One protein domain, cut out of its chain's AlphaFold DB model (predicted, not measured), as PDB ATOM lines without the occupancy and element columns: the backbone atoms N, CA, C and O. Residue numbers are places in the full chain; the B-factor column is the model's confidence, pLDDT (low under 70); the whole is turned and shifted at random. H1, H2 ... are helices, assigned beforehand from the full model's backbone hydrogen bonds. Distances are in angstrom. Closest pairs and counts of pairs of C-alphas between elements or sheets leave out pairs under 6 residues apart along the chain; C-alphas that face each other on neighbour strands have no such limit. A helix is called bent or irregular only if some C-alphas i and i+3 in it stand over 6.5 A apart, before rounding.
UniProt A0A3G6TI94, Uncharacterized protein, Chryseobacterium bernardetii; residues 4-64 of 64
ATOM      1  N   ARG A   4     111.754 207.668  76.836       69.25
ATOM      2  CA  ARG A   4     113.011 208.419  76.665       69.25
ATOM      3  C   ARG A   4     113.822 208.630  77.957       69.25
ATOM      4  O   ARG A   4     115.041 208.740  77.872       69.25
ATOM      5  N   HIS A   5     113.194 208.747  79.130       73.62
ATOM      6  CA  HIS A   5     113.921 208.966  80.394       73.62
ATOM      7  C   HIS A   5     114.527 207.663  80.919       73.62
ATOM      8  O   HIS A   5     115.672 207.665  81.356       73.62
ATOM      9  N   GLU A   6     113.811 206.547  80.774       73.69
ATOM     10  CA  GLU A   6     114.318 205.215  81.124       73.69
ATOM     11  C   GLU A   6     115.503 204.818  80.242       73.69
ATOM     12  O   GLU A   6     116.528 204.373  80.746       73.69
ATOM     13  N   GLN A   7     115.430 205.086  78.935       68.50
ATOM     14  CA  GLN A   7     116.538 204.815  78.015       68.50
ATOM     15  C   GLN A   7     117.815 205.589  78.371       68.50
ATOM     16  O   GLN A   7     118.912 205.037  78.296       68.50
ATOM     17  N   LYS A   8     117.691 206.851  78.803       77.56
ATOM     18  CA  LYS A   8     118.846 207.645  79.253       77.56
ATOM     19  C   LYS A   8     119.468 207.077  80.528       77.56
ATOM     20  O   LYS A   8     120.689 207.065  80.639       77.56
ATOM     21  N   LEU A   9     118.641 206.600  81.457       78.38
ATOM     22  CA  LEU A   9     119.111 205.970  82.690       78.38
ATOM     23  C   LEU A   9     119.811 204.636  82.412       78.38
ATOM     24  O   LEU A   9     120.855 204.378  82.995       78.38
ATOM     25  N   ILE A  10     119.311 203.833  81.471       79.69
ATOM     26  CA  ILE A  10     119.945 202.564  81.080       79.69
ATOM     27  C   ILE A  10     121.339 202.801  80.484       79.69
ATOM     28  O   ILE A  10     122.301 202.156  80.896       79.69
ATOM     29  N   ILE A  11     121.472 203.754  79.555       84.81
ATOM     30  CA  ILE A  11     122.769 204.089  78.942       84.81
ATOM     31  C   ILE A  11     123.749 204.614  79.996       84.81
ATOM     32  O   ILE A  11     124.914 204.218  80.009       84.81
ATOM     33  N   LEU A  12     123.272 205.467  80.905       83.00
ATOM     34  CA  LEU A  12     124.069 205.981  82.013       83.00
ATOM     35  C   LEU A  12     124.563 204.845  82.926       83.00
ATOM     36  O   LEU A  12     125.747 204.807  83.249       83.00
ATOM     37  N   SER A  13     123.696 203.897  83.290       77.19
ATOM     38  CA  SER A  13     124.055 202.744  84.126       77.19
ATOM     39  C   SER A  13     125.087 201.832  83.462       77.19
ATOM     40  O   SER A  13     126.025 201.396  84.125       77.19
ATOM     41  N   ILE A  14     124.968 201.580  82.154       83.00
ATOM     42  CA  ILE A  14     125.953 200.790  81.395       83.00
ATOM     43  C   ILE A  14     127.296 201.529  81.319       83.00
ATOM     44  O   ILE A  14     128.347 200.921  81.519       83.00
ATOM     45  N   GLY A  15     127.273 202.846  81.088       86.19
ATOM     46  CA  GLY A  15     128.477 203.678  81.087       86.19
ATOM     47  C   GLY A  15     129.190 203.673  82.440       86.19
ATOM     48  O   GLY A  15     130.401 203.477  82.490       86.19
ATOM     49  N   LEU A  16     128.438 203.802  83.538       81.62
ATOM     50  CA  LEU A  16     128.964 203.692  84.903       81.62
ATOM     51  C   LEU A  16     129.532 202.291  85.169       81.62
ATOM     52  O   LEU A  16     130.615 202.180  85.731       81.62
ATOM     53  N   MET A  17     128.866 201.224  84.718       78.81
ATOM     54  CA  MET A  17     129.342 199.844  84.880       78.81
ATOM     55  C   MET A  17     130.707 199.612  84.214       78.81
ATOM     56  O   MET A  17     131.587 198.999  84.814       78.81
ATOM     57  N   ILE A  18     130.905 200.126  82.996       80.94
ATOM     58  CA  ILE A  18     132.179 200.007  82.269       80.94
ATOM     59  C   ILE A  18     133.241 200.933  82.874       80.94
ATOM     60  O   ILE A  18     134.384 200.525  83.061       80.94
ATOM     61  N   ALA A  19     132.874 202.169  83.218       80.81
ATOM     62  CA  ALA A  19     133.800 203.121  83.824       80.81
ATOM     63  C   ALA A  19     134.298 202.649  85.196       80.81
ATOM     64  O   ALA A  19     135.443 202.918  85.547       80.81
ATOM     65  N   PHE A  20     133.466 201.923  85.952       76.62
ATOM     66  CA  PHE A  20     133.836 201.419  87.267       76.62
ATOM     67  C   PHE A  20     134.478 200.032  87.267       76.62
ATOM     68  O   PHE A  20     135.106 199.685  88.267       76.62
ATOM     69  N   SER A  21     134.395 199.251  86.188       75.69
ATOM     70  CA  SER A  21     135.048 197.935  86.136       75.69
ATOM     71  C   SER A  21     136.580 198.041  86.076       75.69
ATOM     72  O   SER A  21     137.278 197.253  86.715       75.69
ATOM     73  N   ILE A  22     137.111 199.050  85.376       76.00
ATOM     74  CA  ILE A  22     138.558 199.260  85.204       76.00
ATOM     75  C   ILE A  22     139.256 199.655  86.522       76.00
ATOM     76  O   ILE A  22     140.231 198.994  86.885       76.00
ATOM     77  N   PRO A  23     138.789 200.663  87.286       72.69
ATOM     78  CA  PRO A  23     139.437 201.036  88.539       72.69
ATOM     79  C   PRO A  23     139.295 199.954  89.614       72.69
ATOM     80  O   PRO A  23     140.230 199.754  90.379       72.69
ATOM     81  N   VAL A  24     138.176 199.212  89.643       74.12
ATOM     82  CA  VAL A  24     138.017 198.055  90.545       74.12
ATOM     83  C   VAL A  24     139.097 197.019  90.264       74.12
ATOM     84  O   VAL A  24     139.760 196.585  91.194       74.12
ATOM     85  N   SER A  25     139.325 196.671  88.995       73.19
ATOM     86  CA  SER A  25     140.369 195.713  88.616       73.19
ATOM     87  C   SER A  25     141.776 196.193  89.008       73.19
ATOM     88  O   SER A  25     142.573 195.430  89.550       73.19
ATOM     89  N   LEU A  26     142.067 197.486  88.816       74.12
ATOM     90  CA  LEU A  26     143.352 198.096  89.183       74.12
ATOM     91  C   LEU A  26     143.608 198.123  90.699       74.12
ATOM     92  O   LEU A  26     144.763 198.002  91.103       74.12
ATOM     93  N   LEU A  27     142.565 198.244  91.531       70.31
ATOM     94  CA  LEU A  27     142.695 198.222  92.995       70.31
ATOM     95  C   LEU A  27     143.205 196.875  93.530       70.31
ATOM     96  O   LEU A  27     143.905 196.860  94.538       70.31
ATOM     97  N   PHE A  28     142.897 195.762  92.856       67.88
ATOM     98  CA  PHE A  28     143.350 194.419  93.252       67.88
ATOM     99  C   PHE A  28     144.666 193.990  92.591       67.88
ATOM    100  O   PHE A  28     145.214 192.948  92.939       67.88
ATOM    101  N   ASN A  29     145.190 194.773  91.646       69.81
ATOM    102  CA  ASN A  29     146.405 194.441  90.899       69.81
ATOM    103  C   ASN A  29     147.679 195.045  91.529       69.81
ATOM    104  O   ASN A  29     148.606 195.420  90.811       69.81
ATOM    105  N   SER A  30     147.726 195.210  92.857       64.75
ATOM    106  CA  SER A  30     148.879 195.808  93.546       64.75
ATOM    107  C   SER A  30     149.467 194.878  94.607       64.75
ATOM    108  O   SER A  30     148.804 194.511  95.567       64.75
ATOM    109  N   GLU A  31     150.751 194.547  94.456       63.50
ATOM    110  CA  GLU A  31     151.519 193.635  95.326       63.50
ATOM    111  C   GLU A  31     151.819 194.218  96.724       63.50
ATOM    112  O   GLU A  31     152.364 193.542  97.597       63.50
ATOM    113  N   ARG A  32     151.478 195.492  96.950       64.56
ATOM    114  CA  ARG A  32     151.632 196.196  98.226       64.56
ATOM    115  C   ARG A  32     150.292 196.791  98.624       64.56
ATOM    116  O   ARG A  32     150.006 197.945  98.311       64.56
ATOM    117  N   GLU A  33     149.469 195.995  99.301       64.12
ATOM    118  CA  GLU A  33     148.174 196.436  99.819       64.12
ATOM    119  C   GLU A  33     148.347 197.464 100.947       64.12
ATOM    120  O   GLU A  33     148.249 197.161 102.134       64.12
ATOM    121  N   VAL A  34     148.584 198.722 100.590       59.97
ATOM    122  CA  VAL A  34     148.408 199.824 101.532       59.97
ATOM    123  C   VAL A  34     146.910 200.150 101.513       59.97
ATOM    124  O   VAL A  34     146.438 200.843 100.619       59.97
ATOM    125  N   PHE A  35     146.168 199.582 102.477       64.31
ATOM    126  CA  PHE A  35     144.712 199.716 102.720       64.31
ATOM    127  C   PHE A  35     143.720 198.825 101.939       64.31
ATOM    128  O   PHE A  35     142.521 199.048 102.093       64.31
ATOM    129  N   GLY A  36     144.171 197.798 101.202       73.44
ATOM    130  CA  GLY A  36     143.377 196.670 100.655       73.44
ATOM    131  C   GLY A  36     141.842 196.820 100.627       73.44
ATOM    132  O   GLY A  36     141.284 197.619  99.869       73.44
ATOM    133  N   TYR A  37     141.147 196.058 101.483       68.31
ATOM    134  CA  TYR A  37     139.677 196.034 101.581       68.31
ATOM    135  C   TYR A  37     139.009 197.391 101.911       68.31
ATOM    136  O   TYR A  37     138.044 197.758 101.230       68.31
ATOM    137  N   PRO A  38     139.500 198.185 102.885       78.25
ATOM    138  CA  PRO A  38     139.015 199.549 103.121       78.25
ATOM    139  C   PRO A  38     138.971 200.443 101.875       78.25
ATOM    140  O   PRO A  38     138.053 201.253 101.728       78.25
ATOM    141  N   MET A  39     139.922 200.284 100.953       76.69
ATOM    142  CA  MET A  39     139.985 201.119  99.755       76.69
ATOM    143  C   MET A  39     138.859 200.809  98.758       76.69
ATOM    144  O   MET A  39     138.313 201.716  98.125       76.69
ATOM    145  N   ILE A  40     138.434 199.545  98.691       76.06
ATOM    146  CA  ILE A  40     137.278 199.108  97.894       76.06
ATOM    147  C   ILE A  40     135.991 199.723  98.444       76.06
ATOM    148  O   ILE A  40     135.140 200.163  97.673       76.06
ATOM    149  N   LEU A  41     135.853 199.778  99.773       79.94
ATOM    150  CA  LEU A  41     134.687 200.382 100.415       79.94
ATOM    151  C   LEU A  41     134.597 201.877 100.110       79.94
ATOM    152  O   LEU A  41     133.524 202.343  99.735       79.94
ATOM    153  N   ILE A  42     135.707 202.616 100.203       82.00
ATOM    154  CA  ILE A  42     135.745 204.045  99.848       82.00
ATOM    155  C   ILE A  42     135.347 204.240  98.386       82.00
ATOM    156  O   ILE A  42     134.513 205.093  98.081       82.00
ATOM    157  N   TYR A  43     135.896 203.424  97.486       80.88
ATOM    158  CA  TYR A  43     135.554 203.480  96.073       80.88
ATOM    159  C   TYR A  43     134.058 203.231  95.842       80.88
ATOM    160  O   TYR A  43     133.390 204.069  95.238       80.88
ATOM    161  N   LEU A  44     133.512 202.137  96.387       81.44
ATOM    162  CA  LEU A  44     132.084 201.818  96.309       81.44
ATOM    163  C   LEU A  44     131.219 202.951  96.861       81.44
ATOM    164  O   LEU A  44     130.244 203.328  96.217       81.44
ATOM    165  N   PHE A  45     131.586 203.538  98.001       83.38
ATOM    166  CA  PHE A  45     130.857 204.665  98.584       83.38
ATOM    167  C   PHE A  45     130.865 205.899  97.677       83.38
ATOM    168  O   PHE A  45     129.817 206.516  97.482       83.38
ATOM    169  N   VAL A  46     132.008 206.249  97.084       86.25
ATOM    170  CA  VAL A  46     132.122 207.390  96.160       86.25
ATOM    171  C   VAL A  46     131.287 207.156  94.902       86.25
ATOM    172  O   VAL A  46     130.522 208.034  94.500       86.25
ATOM    173  N   VAL A  47     131.370 205.958  94.318       84.06
ATOM    174  CA  VAL A  47     130.536 205.532  93.184       84.06
ATOM    175  C   VAL A  47     129.052 205.703  93.499       84.06
ATOM    176  O   VAL A  47     128.296 206.284  92.713       84.06
ATOM    177  N   TRP A  48     128.631 205.207  94.661       85.00
ATOM    178  CA  TRP A  48     127.233 205.231  95.062       85.00
ATOM    179  C   TRP A  48     126.736 206.654  95.294       85.00
ATOM    180  O   TRP A  48     125.664 207.012  94.810       85.00
ATOM    181  N   MET A  49     127.547 207.492  95.940       84.06
ATOM    182  CA  MET A  49     127.244 208.908  96.140       84.06
ATOM    183  C   MET A  49     127.101 209.652  94.811       84.06
ATOM    184  O   MET A  49     126.134 210.392  94.631       84.06
ATOM    185  N   ILE A  50     127.999 209.417  93.848       88.81
ATOM    186  CA  ILE A  50     127.906 210.014  92.507       88.81
ATOM    187  C   ILE A  50     126.610 209.579  91.814       88.81
ATOM    188  O   ILE A  50     125.899 210.419  91.262       88.81
ATOM    189  N   SER A  51     126.262 208.292  91.880       82.75
ATOM    190  CA  SER A  51     125.018 207.768  91.301       82.75
ATOM    191  C   SER A  51     123.775 208.428  91.911       82.75
ATOM    192  O   SER A  51     122.893 208.889  91.178       82.75
ATOM    193  N   ILE A  52     123.730 208.564  93.242       86.19
ATOM    194  CA  ILE A  52     122.640 209.244  93.956       86.19
ATOM    195  C   ILE A  52     122.541 210.706  93.512       86.19
ATOM    196  O   ILE A  52     121.449 211.167  93.181       86.19
ATOM    197  N   VAL A  53     123.663 211.426  93.445       90.38
ATOM    198  CA  VAL A  53     123.690 212.832  93.015       90.38
ATOM    199  C   VAL A  53     123.185 212.979  91.582       90.38
ATOM    200  O   VAL A  53     122.332 213.827  91.325       90.38
ATOM    201  N   ILE A  54     123.649 212.140  90.653       87.12
ATOM    202  CA  ILE A  54     123.190 212.183  89.260       87.12
ATOM    203  C   ILE A  54     121.688 211.892  89.187       87.12
ATOM    204  O   ILE A  54     120.962 212.611  88.500       87.12
ATOM    205  N   SER A  55     121.206 210.889  89.922       81.62
ATOM    206  CA  SER A  55     119.780 210.565  89.989       81.62
ATOM    207  C   SER A  55     118.960 211.746  90.522       81.62
ATOM    208  O   SER A  55     117.979 212.144  89.896       81.62
ATOM    209  N   LEU A  56     119.408 212.395  91.601       85.75
ATOM    210  CA  LEU A  56     118.765 213.587  92.163       85.75
ATOM    211  C   LEU A  56     118.747 214.767  91.185       85.75
ATOM    212  O   LEU A  56     117.726 215.446  91.064       85.75
ATOM    213  N   VAL A  57     119.847 215.007  90.468       87.75
ATOM    214  CA  VAL A  57     119.937 216.062  89.447       87.75
ATOM    215  C   VAL A  57     118.983 215.778  88.289       87.75
ATOM    216  O   VAL A  57     118.276 216.679  87.841       87.75
ATOM    217  N   ILE A  58     118.929 214.531  87.816       85.56
ATOM    218  CA  ILE A  58     118.009 214.105  86.756       85.56
ATOM    219  C   ILE A  58     116.562 214.287  87.219       85.56
ATOM    220  O   ILE A  58     115.776 214.899  86.502       85.56
ATOM    221  N   VAL A  59     116.213 213.803  88.411       80.69
ATOM    222  CA  VAL A  59     114.856 213.921  88.956       80.69
ATOM    223  C   VAL A  59     114.457 215.387  89.073       80.69
ATOM    224  O   VAL A  59     113.431 215.760  88.517       80.69
ATOM    225  N   LYS A  60     115.281 216.248  89.687       78.44
ATOM    226  CA  LYS A  60     114.986 217.688  89.778       78.44
ATOM    227  C   LYS A  60     114.819 218.354  88.412       78.44
ATOM    228  O   LYS A  60     113.947 219.191  88.260       78.44
ATOM    229  N   LYS A  61     115.628 217.976  87.421       78.75
ATOM    230  CA  LYS A  61     115.596 218.570  86.077       78.75
ATOM    231  C   LYS A  61     114.382 218.158  85.235       78.75
ATOM    232  O   LYS A  61     114.079 218.841  84.264       78.75
ATOM    233  N   TYR A  62     113.763 217.014  85.522       71.88
ATOM    234  CA  TYR A  62     112.671 216.464  84.705       71.88
ATOM    235  C   TYR A  62     111.328 216.342  85.446       71.88
ATOM    236  O   TYR A  62     110.356 215.928  84.816       71.88
ATOM    237  N   ASN A  63     111.279 216.637  86.752       62.56
ATOM    238  CA  ASN A  63     110.038 216.807  87.526       62.56
ATOM    239  C   ASN A  63     109.611 218.281  87.673       62.56
ATOM    240  O   ASN A  63     108.658 218.559  88.398       62.56
ATOM    241  N   GLU A  64     110.291 219.194  86.983       50.69
ATOM    242  CA  GLU A  64     109.740 220.479  86.535       50.69
ATOM    243  C   GLU A  64     109.396 220.348  85.043       50.69
ATOM    244  O   GLU A  64     108.313 220.825  84.637       50.69
TER     245      GLU A  64
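What this domain is: This is residues 4 to 64 of the 64 residues of an uncharacterized protein of Chryseobacterium bernardetii (UniProt A0A3G6TI94). Two long helices, H1 and then H2, fold back side by side as a helical hairpin, closer together near the link than toward the other end. Residues 29 to 35, the link, stick out at one end. The printed part has 61 residues, is all helix, and is loose, with a radius of gyration of the C-alphas of 14.9 A. Its spans are 49 by 17 by 10 A, only just a rod.

Where its parts are: Find C-alpha 4 at (113.011, 208.419, 76.665); from there H1, residues 4 to 28, runs 37.3 A. H2, residues 36 to 62, runs 39.9 A from C-alpha 36 at (143.377, 196.670, 100.655) to C-alpha 62 at (112.671, 216.464, 84.705). H1 is neither bent nor irregular, but only just: C-alphas 19 and 22 are 6.3 A apart.

How they stand to each other: Look at Leu 27 and Ile 40, whose C-alphas, the closest of H1 and H2, are 7.4 A apart. The helices touch through residues 20 to 28 and 36 to 47 alone. They run opposite ways at a shallow tilt of 15 degrees. O i to N i+4 pairs are within hydrogen-bond range in 18 of 21 cases in H1 and 22 of 23 in H2.

The domain as a whole: The C-alphas farthest apart, those of Glu 31 and Glu 64, are 50.4 A apart. The printed part has no cut, and the link is short. Look for pLDDT under 70 at residues 4, 7, 28 to 35, 37 and 63 to 64.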